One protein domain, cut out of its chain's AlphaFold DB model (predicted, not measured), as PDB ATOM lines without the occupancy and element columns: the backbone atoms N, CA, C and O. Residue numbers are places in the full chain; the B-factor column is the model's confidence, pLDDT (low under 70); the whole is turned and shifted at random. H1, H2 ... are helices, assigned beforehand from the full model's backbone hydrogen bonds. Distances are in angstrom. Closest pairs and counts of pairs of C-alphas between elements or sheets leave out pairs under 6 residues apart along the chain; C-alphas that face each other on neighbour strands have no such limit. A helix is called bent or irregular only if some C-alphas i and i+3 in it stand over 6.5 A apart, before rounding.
ATOM      1  N   PHE A 119      92.547  89.666 146.376       93.56
ATOM      2  CA  PHE A 119      92.335  90.451 147.595       93.56
ATOM      3  C   PHE A 119      92.104  91.939 147.304       93.56
ATOM      4  O   PHE A 119      91.355  92.568 148.046       93.56
ATOM      5  N   LEU A 120      92.688  92.504 146.235       92.88
ATOM      6  CA  LEU A 120      92.457  93.912 145.885       92.88
ATOM      7  C   LEU A 120      90.988  94.157 145.495       92.88
ATOM      8  O   LEU A 120      90.364  95.018 146.119       92.88
ATOM      9  N   PRO A 121      90.372  93.381 144.576       95.19
ATOM     10  CA  PRO A 121      88.935  93.494 144.329       95.19
ATOM     11  C   PRO A 121      88.083  93.233 145.574       95.19
ATOM     12  O   PRO A 121      87.126  93.964 145.821       95.19
ATOM     13  N   ALA A 122      88.437  92.230 146.387       96.00
ATOM     14  CA  ALA A 122      87.696  91.916 147.608       96.00
ATOM     15  C   ALA A 122      87.717  93.070 148.625       96.00
ATOM     16  O   ALA A 122      86.706  93.327 149.271       96.00
ATOM     17  N   ALA A 123      88.836  93.792 148.740       92.81
ATOM     18  CA  ALA A 123      88.950  94.964 149.607       92.81
ATOM     19  C   ALA A 123      88.135  96.163 149.091       92.81
ATOM     20  O   ALA A 123      87.620  96.947 149.887       92.81
ATOM     21  N   MET A 124      87.992  96.303 147.770       94.62
ATOM     22  CA  MET A 124      87.186  97.366 147.159       94.62
ATOM     23  C   MET A 124      85.683  97.081 147.221       94.62
ATOM     24  O   MET A 124      84.886  98.015 147.284       94.62
ATOM     25  N   TRP A 125      85.288  95.807 147.212       96.94
ATOM     26  CA  TRP A 125      83.892  95.398 147.082       96.94
ATOM     27  C   TRP A 125      82.934  96.045 148.102       96.94
ATOM     28  O   TRP A 125      81.922  96.592 147.663       96.94
ATOM     29  N   PRO A 126      83.228  96.093 149.420       95.06
ATOM     30  CA  PRO A 126      82.341  96.754 150.378       95.06
ATOM     31  C   PRO A 126      82.120  98.239 150.070       95.06
ATOM     32  O   PRO A 126      81.013  98.737 150.236       95.06
ATOM     33  N   GLN A 127      83.150  98.940 149.584       94.88
ATOM     34  CA  GLN A 127      83.047 100.358 149.227       94.88
ATOM     35  C   GLN A 127      82.150 100.561 148.004       94.88
ATOM     36  O   GLN A 127      81.331 101.473 147.992       94.88
ATOM     37  N   VAL A 128      82.271  99.681 147.004       97.00
ATOM     38  CA  VAL A 128      81.387  99.683 145.830       97.00
ATOM     39  C   VAL A 128      79.942  99.445 146.260       97.00
ATOM     40  O   VAL A 128      79.070 100.214 145.881       97.00
ATOM     41  N   VAL A 129      79.681  98.439 147.099       97.12
ATOM     42  CA  VAL A 129      78.320  98.139 147.574       97.12
ATOM     43  C   VAL A 129      77.717  99.316 148.345       97.12
ATOM     44  O   VAL A 129      76.587  99.694 148.058       97.12
ATOM     45  N   MET A 130      78.459  99.917 149.283       96.31
ATOM     46  CA  MET A 130      77.974 101.086 150.033       96.31
ATOM     47  C   MET A 130      77.659 102.266 149.110       96.31
ATOM     48  O   MET A 130      76.643 102.927 149.292       96.31
ATOM     49  N   HIS A 131      78.498 102.504 148.098       97.19
ATOM     50  CA  HIS A 131      78.278 103.559 147.113       97.19
ATOM     51  C   HIS A 131      77.041 103.301 146.238       97.19
ATOM     52  O   HIS A 131      76.224 104.196 146.063       97.19
ATOM     53  N   GLU A 132      76.877 102.087 145.703       97.69
ATOM     54  CA  GLU A 132      75.733 101.736 144.846       97.69
ATOM     55  C   GLU A 132      74.393 101.755 145.601       97.69
ATOM     56  O   GLU A 132      73.353 102.031 145.006       97.69
ATOM     57  N   LEU A 133      74.410 101.459 146.904       96.94
ATOM     58  CA  LEU A 133      73.221 101.489 147.761       96.94
ATOM     59  C   LEU A 133      72.960 102.858 148.406       96.94
ATOM     60  O   LEU A 133      71.899 103.031 149.002       96.94
ATOM     61  N   ASP A 134      73.907 103.797 148.312       96.94
ATOM     62  CA  ASP A 134      73.926 105.051 149.081       96.94
ATOM     63  C   ASP A 134      73.715 104.826 150.598       96.94
ATOM     64  O   ASP A 134      73.083 105.616 151.298       96.94
ATOM     65  N   ASP A 135      74.241 103.711 151.122       94.62
ATOM     66  CA  ASP A 135      74.167 103.334 152.540       94.62
ATOM     67  C   ASP A 135      75.567 103.024 153.063       94.62
ATOM     68  O   ASP A 135      76.136 101.951 152.844       94.62
ATOM     69  N   PHE A 136      76.139 104.001 153.761       94.69
ATOM     70  CA  PHE A 136      77.468 103.899 154.340       94.69
ATOM     71  C   PHE A 136      77.390 103.422 155.788       94.69
ATOM     72  O   PHE A 136      76.659 103.963 156.626       94.69
ATOM     73  N   VAL A 137      78.215 102.431 156.119       91.75
ATOM     74  CA  VAL A 137      78.337 101.947 157.494       91.75
ATOM     75  C   VAL A 137      79.023 103.020 158.341       91.75
ATOM     76  O   VAL A 137      80.196 103.340 158.159       91.75
ATOM     77  N   LEU A 138      78.271 103.592 159.281       92.50
ATOM     78  CA  LEU A 138      78.778 104.579 160.231       92.50
ATOM     79  C   LEU A 138      79.742 103.934 161.234       92.50
ATOM     80  O   LEU A 138      79.567 102.774 161.606       92.50
ATOM     81  N   SER A 139      80.684 104.719 161.765       94.44
ATOM     82  CA  SER A 139      81.627 104.253 162.797       94.44
ATOM     83  C   SER A 139      80.921 103.582 163.980       94.44
ATOM     84  O   SER A 139      81.328 102.511 164.404       94.44
ATOM     85  N   CYS A 140      79.800 104.139 164.451       94.50
ATOM     86  CA  CYS A 140      79.051 103.553 165.566       94.50
ATOM     87  C   CYS A 140      78.448 102.174 165.249       94.50
ATOM     88  O   CYS A 140      78.272 101.365 166.157       94.50
ATOM     89  N   LYS A 141      78.137 101.886 163.974       93.00
ATOM     90  CA  LYS A 141      77.688 100.555 163.543       93.00
ATOM     91  C   LYS A 141      78.856  99.561 163.579       93.00
ATOM     92  O   LYS A 141      78.649  98.432 164.011       93.00
ATOM     93  N   PHE A 142      80.065  99.981 163.186       93.81
ATOM     94  CA  PHE A 142      81.274  99.161 163.341       93.81
ATOM     95  C   PHE A 142      81.583  98.887 164.814       93.81
ATOM     96  O   PHE A 142      81.764  97.733 165.177       93.81
ATOM     97  N   ASP A 143      81.520  99.903 165.679       95.00
ATOM     98  CA  ASP A 143      81.761  99.726 167.116       95.00
ATOM     99  C   ASP A 143      80.760  98.743 167.748       95.00
ATOM    100  O   ASP A 143      81.137  97.868 168.528       95.00
ATOM    101  N   ALA A 144      79.472  98.860 167.397       94.56
ATOM    102  CA  ALA A 144      78.438  97.940 167.866       94.56
ATOM    103  C   ALA A 144      78.673  96.506 167.361       94.56
ATOM    104  O   ALA A 144      78.484  95.545 168.110       94.56
ATOM    105  N   PHE A 145      79.110  96.359 166.107       95.25
ATOM    106  CA  PHE A 145      79.460  95.070 165.522       95.25
ATOM    107  C   PHE A 145      80.657  94.427 166.228       95.25
ATOM    108  O   PHE A 145      80.568  93.268 166.635       95.25
ATOM    109  N   ASP A 146      81.738  95.183 166.434       95.62
ATOM    110  CA  ASP A 146      82.963  94.719 167.089       95.62
ATOM    111  C   ASP A 146      82.696  94.288 168.536       95.62
ATOM    112  O   ASP A 146      83.145  93.226 168.976       95.62
ATOM    113  N   GLN A 147      81.890  95.056 169.273       95.94
ATOM    114  CA  GLN A 147      81.462  94.686 170.623       95.94
ATOM    115  C   GLN A 147      80.656  93.384 170.630       95.94
ATOM    116  O   GLN A 147      80.920  92.497 171.443       95.94
ATOM    117  N   ALA A 148      79.690  93.244 169.721       96.50
ATOM    118  CA  ALA A 148      78.826  92.071 169.664       96.50
ATOM    119  C   ALA A 148      79.582  90.798 169.253       96.50
ATOM    120  O   ALA A 148      79.393  89.747 169.872       96.50
ATOM    121  N   VAL A 149      80.461  90.881 168.245       97.06
ATOM    122  CA  VAL A 149      81.262  89.728 167.804       97.06
ATOM    123  C   VAL A 149      82.260  89.310 168.881       97.06
ATOM    124  O   VAL A 149      82.392  88.114 169.147       97.06
ATOM    125  N   THR A 150      82.894  90.272 169.558       97.00
ATOM    126  CA  THR A 150      83.821  90.003 170.663       97.00
ATOM    127  C   THR A 150      83.080  89.334 171.814       97.00
ATOM    128  O   THR A 150      83.443  88.232 172.209       97.00
ATOM    129  N   ALA A 151      81.955  89.897 172.266       95.44
ATOM    130  CA  ALA A 151      81.144  89.306 173.332       95.44
ATOM    131  C   ALA A 151      80.668  87.872 173.016       95.44
ATOM    132  O   ALA A 151      80.535  87.046 173.918       95.44
ATOM    133  N   ALA A 152      80.428  87.553 171.741       95.50
ATOM    134  CA  ALA A 152      79.981  86.227 171.315       95.50
ATOM    135  C   ALA A 152      81.112  85.185 171.164       95.50
ATOM    136  O   ALA A 152      80.829  83.978 171.057       95.50
ATOM    137  N   CYS A 153      82.369  85.626 171.068       97.38
ATOM    138  CA  CYS A 153      83.467  84.778 170.601       97.38
ATOM    139  C   CYS A 153      84.754  84.822 171.426       97.38
ATOM    140  O   CYS A 153      85.503  83.857 171.324       97.38
ATOM    141  N   ASP A 154      84.979  85.858 172.231       97.31
ATOM    142  CA  ASP A 154      86.172  86.063 173.067       97.31
ATOM    143  C   ASP A 154      86.471  84.833 173.937       97.31
ATOM    144  O   ASP A 154      87.420  84.101 173.689       97.31
ATOM    145  N   SER A 155      85.534  84.444 174.808       96.06
ATOM    146  CA  SER A 155      85.740  83.345 175.762       96.06
ATOM    147  C   SER A 155      85.843  81.930 175.165       96.06
ATOM    148  O   SER A 155      85.816  80.950 175.914       96.06
ATOM    149  N   ARG A 156      85.873  81.767 173.835       93.88
ATOM    150  CA  ARG A 156      85.904  80.444 173.180       93.88
ATOM    151  C   ARG A 156      87.247  79.741 173.311       93.88
ATOM    152  O   ARG A 156      87.289  78.517 173.199       93.88
ATOM    153  N   ASP A 157      88.316  80.484 173.551       93.81
ATOM    154  CA  ASP A 157      89.640  79.932 173.845       93.81
ATOM    155  C   ASP A 157      89.859  79.646 175.347       93.81
ATOM    156  O   ASP A 157      90.891  79.094 175.730       93.81
ATOM    157  N   GLY A 158      88.858  79.944 176.185       95.12
ATOM    158  CA  GLY A 158      88.893  79.752 177.633       95.12
ATOM    159  C   GLY A 158      89.324  80.987 178.428       95.12
ATOM    160  O   GLY A 158      89.341  80.911 179.660       95.12
ATOM    161  N   VAL A 159      89.627  82.111 177.773       96.06
ATOM    162  CA  VAL A 159      89.969  83.391 178.405       96.06
ATOM    163  C   VAL A 159      89.050  84.482 177.851       96.06
ATOM    164  O   VAL A 159      88.753  84.504 176.671       96.06
ATOM    165  N   ALA A 160      88.536  85.359 178.712       96.75
ATOM    166  CA  ALA A 160      87.780  86.535 178.279       96.75
ATOM    167  C   ALA A 160      88.667  87.773 178.449       96.75
ATOM    168  O   ALA A 160      88.716  88.353 179.539       96.75
ATOM    169  N   ASP A 161      89.432  88.113 177.416       96.75
ATOM    170  CA  ASP A 161      90.406  89.210 177.417       96.75
ATOM    171  C   ASP A 161      90.186  90.225 176.280       96.75
ATOM    172  O   ASP A 161      90.967  91.167 176.118       96.75
ATOM    173  N   GLY A 162      89.081  90.085 175.546       96.56
ATOM    174  CA  GLY A 162      88.740  90.906 174.393       96.56
ATOM    175  C   GLY A 162      89.450  90.483 173.106       96.56
ATOM    176  O   GLY A 162      89.413  91.241 172.134       96.56
ATOM    177  N   VAL A 163      90.094  89.310 173.068       96.56
ATOM    178  CA  VAL A 163      90.831  88.813 171.904       96.56
ATOM    179  C   VAL A 163      90.202  87.530 171.381       96.56
ATOM    180  O   VAL A 163      90.183  86.486 172.014       96.56
ATOM    181  N   ILE A 164      89.764  87.559 170.123       96.69
ATOM    182  CA  ILE A 164      89.335  86.340 169.434       96.69
ATOM    183  C   ILE A 164      90.581  85.610 168.910       96.69
ATOM    184  O   ILE A 164      91.008  85.843 167.777       96.69
ATOM    185  N   THR A 165      91.163  84.714 169.717       96.19
ATOM    186  CA  THR A 165      92.414  84.003 169.374       96.19
ATOM    187  C   THR A 165      92.305  83.166 168.097       96.19
ATOM    188  O   THR A 165      93.213  83.173 167.263       96.19
ATOM    189  N   ASP A 166      91.193  82.445 167.915       95.31
ATOM    190  CA  ASP A 166      90.905  81.723 166.671       95.31
ATOM    191  C   ASP A 166      89.592  82.210 166.035       95.31
ATOM    192  O   ASP A 166      88.521  81.637 166.293       95.31
ATOM    193  N   PRO A 167      89.643  83.217 165.140       94.31
ATOM    194  CA  PRO A 167      88.448  83.768 164.505       94.31
ATOM    195  C   PRO A 167      87.699  82.746 163.641       94.31
ATOM    196  O   PRO A 167      86.506  82.905 163.390       94.31
ATOM    197  N   ARG A 168      88.338  81.641 163.232       95.50
ATOM    198  CA  ARG A 168      87.689  80.582 162.436       95.50
ATOM    199  C   ARG A 168      86.687  79.781 163.252       95.50
ATOM    200  O   ARG A 168      85.842  79.105 162.662       95.50
ATOM    201  N   THR A 169      86.788  79.818 164.578       93.12
ATOM    202  CA  THR A 169      85.842  79.157 165.484       93.12
ATOM    203  C   THR A 169      84.659  80.049 165.827       93.12
ATOM    204  O   THR A 169      83.622  79.532 166.240       93.12
ATOM    205  N   CYS A 170      84.763  81.363 165.610       95.44
ATOM    206  CA  CYS A 170      83.670  82.300 165.804       95.44
ATOM    207  C   CYS A 170      82.568  82.050 164.760       95.44
ATOM    208  O   CYS A 170      82.810  81.924 163.556       95.44
ATOM    209  N   ARG A 171      81.329  81.909 165.233       93.19
ATOM    210  CA  ARG A 171      80.128  81.696 164.408       93.19
ATOM    211  C   ARG A 171      79.096  82.747 164.793       93.19
ATOM    212  O   ARG A 171      78.048  82.419 165.341       93.19
ATOM    213  N   PHE A 172      79.463  84.008 164.606       95.19
ATOM    214  CA  PHE A 172      78.590  85.143 164.873       95.19
ATOM    215  C   PHE A 172      77.618  85.339 163.706       95.19
ATOM    216  O   PHE A 172      78.034  85.298 162.548       95.19
ATOM    217  N   ASN A 173      76.329  85.521 164.005       93.94
ATOM    218  CA  ASN A 173      75.332  85.859 162.995       93.94
ATOM    219  C   ASN A 173      75.151  87.388 162.944       93.94
ATOM    220  O   ASN A 173      74.539  87.934 163.868       93.94
ATOM    221  N   PRO A 174      75.622  88.078 161.889       91.38
ATOM    222  CA  PRO A 174      75.539  89.534 161.797       91.38
ATOM    223  C   PRO A 174      74.097  90.057 161.776       91.38
ATOM    224  O   PRO A 174      73.853  91.148 162.283       91.38
ATOM    225  N   THR A 175      73.127  89.273 161.283       92.25
ATOM    226  CA  THR A 175      71.720  89.711 161.209       92.25
ATOM    227  C   THR A 175      71.054  89.823 162.581       92.25
ATOM    228  O   THR A 175      69.989  90.412 162.709       92.25
ATOM    229  N   SER A 176      71.688  89.307 163.642       90.50
ATOM    230  CA  SER A 176      71.206  89.487 165.019       90.50
ATOM    231  C   SER A 176      71.267  90.938 165.520       90.50
ATOM    232  O   SER A 176      70.674  91.237 166.554       90.50
ATOM    233  N   LEU A 177      71.967  91.824 164.802       90.31
ATOM    234  CA  LEU A 177      72.076  93.256 165.104       90.31
ATOM    235  C   LEU A 177      71.131  94.134 164.272       90.31
ATOM    236  O   LEU A 177      71.142  95.355 164.433       90.31
ATOM    237  N   GLU A 178      70.344  93.548 163.368       86.25
ATOM    238  CA  GLU A 178      69.366  94.301 162.585       86.25
ATOM    239  C   GLU A 178      68.258  94.845 163.499       86.25
ATOM    240  O   GLU A 178      67.814  94.181 164.440       86.25
TER     241      GLU A 178
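What this domain is: This is residues 119 to 178 of the 180 residues of the protein "Tannase/feruloyl esterase family alpha/beta hydrolase" of Streptomyces ferrugineus (UniProt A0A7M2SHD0). A long kinked helix, H2, makes the longer part of an open, elongated shape; past one end of it the chain leads into H1, most of which sticks out as an arm, residues 119 to 125 and 128 to 133 standing free. From the other end of H2 a long stretch with no named element, residues 158 to 173, folds back to bring the short helix H3 near H2. The printed part has 60 residues, with three named helices in the order H1, H2, H3 and no named strand; the class is all helix. The whole is loose, with a radius of gyration of the C-alphas of 14.1 A, and spans 41 by 26 by 17 A.

Where its parts are: H2, the longest helix, is residues 139 to 157, 27.9 A from first to last C-alpha; it begins at C-alpha 139, at (81.627, 104.253, 162.797). It has a kink of 35 degrees near residue 151 and is irregular, with C-alphas 152 and 155 lying 7.8 A apart. H1 is residues 119 to 133, 22.1 A long, beginning at C-alpha 119, at (92.335, 90.451, 147.595). H1 is irregular, but only just: C-alphas 123 and 126 are 6.9 A apart. H3 is residues 174 to 177, ending at C-alpha 177, at (72.076, 93.256, 165.104); it is neither bent nor irregular, but only just, with C-alphas 174 and 177 lying 6.1 A apart.

How they stand to each other: H2 touches no helix. H2 and H3 are close but not clearly touching, with 2 pairs of C-alphas within 8 A; their closest C-alphas, those of Phe 145 and Leu 177, are 7.6 A apart, and their centres are 11.2 A apart. H1 and H2 are apart, though a tight link of 5 residues joins them. H1 and H3 are apart too. Of the O i to N i+4 pairs, 9 of 11 in H1 and 12 of 15 in H2 are within hydrogen-bond range, while H3, with 4 residues, is too short for such a pair.

The domain as a whole: The two C-alphas farthest apart in the domain are those of Glu 132 and Gly 158, at 41.6 A. Without the stretches that stand free, residues 119 to 125 and 128 to 134, the body has 46 residues and spans 37 by 19 by 17 A. The link from H2 to H3, 16 residues, is long. The printed part has no cut. The mean pLDDT of the printed part is 94.9, and no printed residue is under 70.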